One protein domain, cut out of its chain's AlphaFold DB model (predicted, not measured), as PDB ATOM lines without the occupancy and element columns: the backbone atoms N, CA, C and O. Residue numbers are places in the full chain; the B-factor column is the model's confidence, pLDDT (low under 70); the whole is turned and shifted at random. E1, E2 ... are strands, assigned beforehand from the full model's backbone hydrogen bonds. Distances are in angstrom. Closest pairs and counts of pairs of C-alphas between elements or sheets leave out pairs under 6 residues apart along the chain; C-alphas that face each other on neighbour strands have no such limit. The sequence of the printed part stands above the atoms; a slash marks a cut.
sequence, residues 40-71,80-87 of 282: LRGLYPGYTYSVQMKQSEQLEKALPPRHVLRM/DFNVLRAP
ATOM      1  N   LEU A  40     280.887 292.998 147.827       93.62
ATOM      2  CA  LEU A  40     280.970 292.288 146.554       93.62
ATOM      3  C   LEU A  40     281.661 293.203 145.533       93.62
ATOM      4  O   LEU A  40     281.394 294.402 145.482       93.62
ATOM      5  N   ARG A  41     282.593 292.650 144.758       91.56
ATOM      6  CA  ARG A  41     283.342 293.357 143.705       91.56
ATOM      7  C   ARG A  41     283.155 292.616 142.381       91.56
ATOM      8  O   ARG A  41     282.620 291.518 142.366       91.56
ATOM      9  N   GLY A  42     283.577 293.222 141.272       89.00
ATOM     10  CA  GLY A  42     283.509 292.572 139.955       89.00
ATOM     11  C   GLY A  42     282.110 292.521 139.328       89.00
ATOM     12  O   GLY A  42     281.925 291.865 138.302       89.00
ATOM     13  N   LEU A  43     281.134 293.228 139.907       90.88
ATOM     14  CA  LEU A  43     279.806 293.416 139.323       90.88
ATOM     15  C   LEU A  43     279.861 294.499 138.236       90.88
ATOM     16  O   LEU A  43     280.542 295.509 138.404       90.88
ATOM     17  N   TYR A  44     279.150 294.293 137.127       91.00
ATOM     18  CA  TYR A  44     279.167 295.211 135.986       91.00
ATOM     19  C   TYR A  44     277.924 296.104 135.967       91.00
ATOM     20  O   TYR A  44     276.814 295.590 136.146       91.00
ATOM     21  N   PRO A  45     278.076 297.406 135.663       93.38
ATOM     22  CA  PRO A  45     276.950 298.297 135.415       93.38
ATOM     23  C   PRO A  45     276.024 297.771 134.309       93.38
ATOM     24  O   PRO A  45     276.465 297.131 133.352       93.38
ATOM     25  N   GLY A  46     274.725 298.041 134.433       89.75
ATOM     26  CA  GLY A  46     273.697 297.647 133.466       89.75
ATOM     27  C   GLY A  46     273.138 296.232 133.652       89.75
ATOM     28  O   GLY A  46     272.136 295.895 133.018       89.75
ATOM     29  N   TYR A  47     273.719 295.425 134.544       91.44
ATOM     30  CA  TYR A  47     273.245 294.075 134.859       91.44
ATOM     31  C   TYR A  47     272.408 294.045 136.141       91.44
ATOM     32  O   TYR A  47     272.589 294.851 137.051       91.44
ATOM     33  N   THR A  48     271.474 293.092 136.201       93.00
ATOM     34  CA  THR A  48     270.681 292.809 137.403       93.00
ATOM     35  C   THR A  48     271.222 291.564 138.090       93.00
ATOM     36  O   THR A  48     271.384 290.527 137.448       93.00
ATOM     37  N   TYR A  49     271.479 291.667 139.389       93.12
ATOM     38  CA  TYR A  49     272.000 290.596 140.228       93.12
ATOM     39  C   TYR A  49     271.005 290.256 141.333       93.12
ATOM     40  O   TYR A  49     270.304 291.125 141.843       93.12
ATOM     41  N   SER A  50     270.971 288.982 141.715       94.75
ATOM     42  CA  SER A  50     270.288 288.514 142.918       94.75
ATOM     43  C   SER A  50     271.347 288.214 143.970       94.75
ATOM     44  O   SER A  50     272.128 287.280 143.799       94.75
ATOM     45  N   VAL A  51     271.377 289.000 145.037       95.00
ATOM     46  CA  VAL A  51     272.298 288.843 146.165       95.00
ATOM     47  C   VAL A  51     271.567 288.118 147.286       95.00
ATOM     48  O   VAL A  51     270.433 288.465 147.604       95.00
ATOM     49  N   GLN A  52     272.193 287.111 147.882       95.19
ATOM     50  CA  GLN A  52     271.622 286.342 148.987       95.19
ATOM     51  C   GLN A  52     272.727 285.839 149.913       95.19
ATOM     52  O   GLN A  52     273.872 285.672 149.485       95.19
ATOM     53  N   MET A  53     272.372 285.567 151.166       94.50
ATOM     54  CA  MET A  53     273.262 284.886 152.102       94.50
ATOM     55  C   MET A  53     273.429 283.418 151.698       94.50
ATOM     56  O   MET A  53     272.472 282.757 151.291       94.50
ATOM     57  N   LYS A  54     274.652 282.899 151.806       92.88
ATOM     58  CA  LYS A  54     274.944 281.482 151.571       92.88
ATOM     59  C   LYS A  54     274.508 280.661 152.783       92.88
ATOM     60  O   LYS A  54     274.878 281.003 153.905       92.88
ATOM     61  N   GLN A  55     273.758 279.584 152.548       89.31
ATOM     62  CA  GLN A  55     273.308 278.691 153.616       89.31
ATOM     63  C   GLN A  55     274.507 278.052 154.329       89.31
ATOM     64  O   GLN A  55     275.457 277.605 153.683       89.31
ATOM     65  N   SER A  56     274.461 278.025 155.658       87.69
ATOM     66  CA  SER A  56     275.443 277.364 156.517       87.69
ATOM     67  C   SER A  56     274.748 276.822 157.763       87.69
ATOM     68  O   SER A  56     273.652 277.262 158.091       87.69
ATOM     69  N   GLU A  57     275.393 275.913 158.492       82.12
ATOM     70  CA  GLU A  57     274.846 275.346 159.739       82.12
ATOM     71  C   GLU A  57     274.599 276.398 160.829       82.12
ATOM     72  O   GLU A  57     273.788 276.196 161.728       82.12
ATOM     73  N   GLN A  58     275.307 277.527 160.749       84.62
ATOM     74  CA  GLN A  58     275.188 278.648 161.677       84.62
ATOM     75  C   GLN A  58     274.117 279.654 161.247       84.62
ATOM     76  O   GLN A  58     273.764 280.528 162.037       84.62
ATOM     77  N   LEU A  59     273.628 279.570 160.006       89.62
ATOM     78  CA  LEU A  59     272.597 280.440 159.459       89.62
ATOM     79  C   LEU A  59     271.257 279.711 159.503       89.62
ATOM     80  O   LEU A  59     271.030 278.777 158.746       89.62
ATOM     81  N   GLU A  60     270.349 280.176 160.350       88.25
ATOM     82  CA  GLU A  60     268.971 279.688 160.342       88.25
ATOM     83  C   GLU A  60     268.203 280.355 159.207       88.25
ATOM     84  O   GLU A  60     267.587 279.701 158.366       88.25
ATOM     85  N   LYS A  61     268.280 281.689 159.150       91.75
ATOM     86  CA  LYS A  61     267.511 282.478 158.193       91.75
ATOM     87  C   LYS A  61     268.162 283.824 157.918       91.75
ATOM     88  O   LYS A  61     268.734 284.443 158.808       91.75
ATOM     89  N   ALA A  62     268.015 284.311 156.692       94.75
ATOM     90  CA  ALA A  62     268.335 285.686 156.323       94.75
ATOM     91  C   ALA A  62     267.064 286.417 155.878       94.75
ATOM     92  O   ALA A  62     266.234 285.858 155.154       94.75
ATOM     93  N   LEU A  63     266.907 287.661 156.324       95.38
ATOM     94  CA  LEU A  63     265.762 288.512 156.023       95.38
ATOM     95  C   LEU A  63     266.232 289.863 155.454       95.38
ATOM     96  O   LEU A  63     266.973 290.570 156.134       95.38
ATOM     97  N   PRO A  64     265.781 290.256 154.250       95.19
ATOM     98  CA  PRO A  64     265.037 289.431 153.292       95.19
ATOM     99  C   PRO A  64     265.884 288.241 152.787       95.19
ATOM    100  O   PRO A  64     267.107 288.273 152.901       95.19
ATOM    101  N   PRO A  65     265.280 287.188 152.205       94.19
ATOM    102  CA  PRO A  65     266.037 286.022 151.733       94.19
ATOM    103  C   PRO A  65     266.981 286.355 150.568       94.19
ATOM    104  O   PRO A  65     268.014 285.712 150.396       94.19
ATOM    105  N   ARG A  66     266.634 287.365 149.760       96.06
ATOM    106  CA  ARG A  66     267.469 287.884 148.675       96.06
ATOM    107  C   ARG A  66     267.140 289.341 148.378       96.06
ATOM    108  O   ARG A  66     265.992 289.757 148.521       96.06
ATOM    109  N   HIS A  67     268.124 290.056 147.853       95.81
ATOM    110  CA  HIS A  67     267.982 291.377 147.248       95.81
ATOM    111  C   HIS A  67     268.182 291.279 145.742       95.81
ATOM    112  O   HIS A  67     269.090 290.589 145.280       95.81
ATOM    113  N   VAL A  68     267.355 291.975 144.965       95.38
ATOM    114  CA  VAL A  68     267.530 292.084 143.511       95.38
ATOM    115  C   VAL A  68     267.989 293.500 143.200       95.38
ATOM    116  O   VAL A  68     267.261 294.455 143.451       95.38
ATOM    117  N   LEU A  69     269.200 293.630 142.669       93.50
ATOM    118  CA  LEU A  69     269.876 294.908 142.469       93.50
ATOM    119  C   LEU A  69     270.201 295.093 140.995       93.50
ATOM    120  O   LEU A  69     270.754 294.192 140.364       93.50
ATOM    121  N   ARG A  70     269.907 296.272 140.450       93.56
ATOM    122  CA  ARG A  70     270.370 296.669 139.120       93.56
ATOM    123  C   ARG A  70     271.580 297.574 139.283       93.56
ATOM    124  O   ARG A  70     271.435 298.692 139.755       93.56
ATOM    125  N   MET A  71     272.747 297.095 138.871       92.94
ATOM    126  CA  MET A  71     273.990 297.841 139.042       92.94
ATOM    127  C   MET A  71     274.016 299.069 138.137       92.94
ATOM    128  O   MET A  71     273.800 298.970 136.925       92.94
ATOM    129  N   ASP A  80     271.386 295.377 153.161       94.56
ATOM    130  CA  ASP A  80     271.585 294.699 154.441       94.56
ATOM    131  C   ASP A  80     270.739 293.427 154.552       94.56
ATOM    132  O   ASP A  80     269.647 293.315 153.984       94.56
ATOM    133  N   PHE A  81     271.249 292.464 155.319       95.12
ATOM    134  CA  PHE A  81     270.544 291.242 155.692       95.12
ATOM    135  C   PHE A  81     270.454 291.155 157.214       95.12
ATOM    136  O   PHE A  81     271.471 291.175 157.905       95.12
ATOM    137  N   ASN A  82     269.245 290.966 157.731       94.88
ATOM    138  CA  ASN A  82     269.035 290.554 159.110       94.88
ATOM    139  C   ASN A  82     269.217 289.040 159.195       94.88
ATOM    140  O   ASN A  82     268.459 288.275 158.595       94.88
ATOM    141  N   VAL A  83     270.251 288.612 159.914       92.50
ATOM    142  CA  VAL A  83     270.662 287.211 160.001       92.50
ATOM    143  C   VAL A  83     270.211 286.616 161.329       92.50
ATOM    144  O   VAL A  83     270.680 287.026 162.389       92.50
ATOM    145  N   LEU A  84     269.339 285.614 161.257       91.19
ATOM    146  CA  LEU A  84     269.024 284.729 162.367       91.19
ATOM    147  C   LEU A  84     270.036 283.588 162.358       91.19
ATOM    148  O   LEU A  84     270.202 282.886 161.355       91.19
ATOM    149  N   ARG A  85     270.748 283.442 163.472       87.75
ATOM    150  CA  ARG A  85     271.733 282.380 163.647       87.75
ATOM    151  C   ARG A  85     271.062 281.154 164.221       87.75
ATOM    152  O   ARG A  85     270.308 281.271 165.178       87.75
ATOM    153  N   ALA A  86     271.430 280.002 163.684       85.25
ATOM    154  CA  ALA A  86     270.911 278.744 164.169       85.25
ATOM    155  C   ALA A  86     271.423 278.494 165.601       85.25
ATOM    156  O   ALA A  86     272.637 278.633 165.843       85.25
ATOM    157  N   PRO A  87     270.534 278.146 166.551       82.75
ATOM    158  CA  PRO A  87     270.929 277.867 167.923       82.75
ATOM    159  C   PRO A  87     271.893 276.679 167.947       82.75
ATOM    160  O   PRO A  87     271.626 275.618 167.384       82.75
TER     161      PRO A  87
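Overview. This is residues 40 to 71 and 80 to 87 of the 282 residues of the protein "Hypothetical protein" of Bigelowiella natans (UniProt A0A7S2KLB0). Two short antiparallel ribbons of two strands each, E1 with E3 and E2 with E4, are set one after the other along a thin, loose rod. The chain runs out from E1 to E2, turns back through a tight link into E3, and after a cut supplies E4 at the side of E2, while residues 40 to 47 make an open loop at the E1 and E3 end. The printed part has 40 residues with no named helix and four named strands, E1, E2, E3 and E4 in order along the chain; the class is all strand, though under half of the residues, 17 of 40, are in named elements. The whole is loose, with a radius of gyration of the C-alphas of 12.2 A, and the C-alphas span 40 by 17 by 12 A.

Along the chain. The printed part begins at Leu 40, with its C-alpha at (280.970, 292.288, 146.554). E1 is residues 48 to 51, 9.8 A from first to last C-alpha, and begins with C-alpha 48 at (270.681, 292.809, 137.403). E2, residues 59 to 63, is the longest strand by residues and measures 11.1 A. E3 is residues 67 to 70, 10.0 A long. E4 is residues 82 to 85, 9.7 A long, and ends with C-alpha 85 at (271.733, 282.380, 163.647).

Arrangement. E1 and E3 are antiparallel neighbours, with 156 degrees between their directions. The C-alphas of Thr 48 and Arg 70 face each other at 4.2 A. N of Tyr 49 and O of Leu 69 are within hydrogen-bond range at 2.8 A, and so are N of His 67 and O of Val 51 at 2.8 A. E2 and E4 are antiparallel neighbours too, with 164 degrees between their directions. The C-alphas of Ala 62 and Val 83 face each other at 4.6 A. N of Leu 63 and O of Asn 82 are within hydrogen-bond range at 2.8 A, as are N of Leu 84 and O of Lys 61 at 2.8 A. Between the two sheets, E1 is apart from E2 and from E4, and E3 is apart from E2 and from E4.

Size, cuts and confidence. The outline is a rod. The two C-alphas farthest apart are those of Gly 46 and Pro 87, at 39.8 A. The link from E1 to E2 is short, with 7 residues, and the link from E2 to E3 is tight, with 3. Residues 72 to 79 are not printed; they belong to the link across the cut from E3 to E4, and C-alphas 71 and 80 are 15.9 A apart. The mean pLDDT of the printed part is 91.8, and no printed residue is under 70.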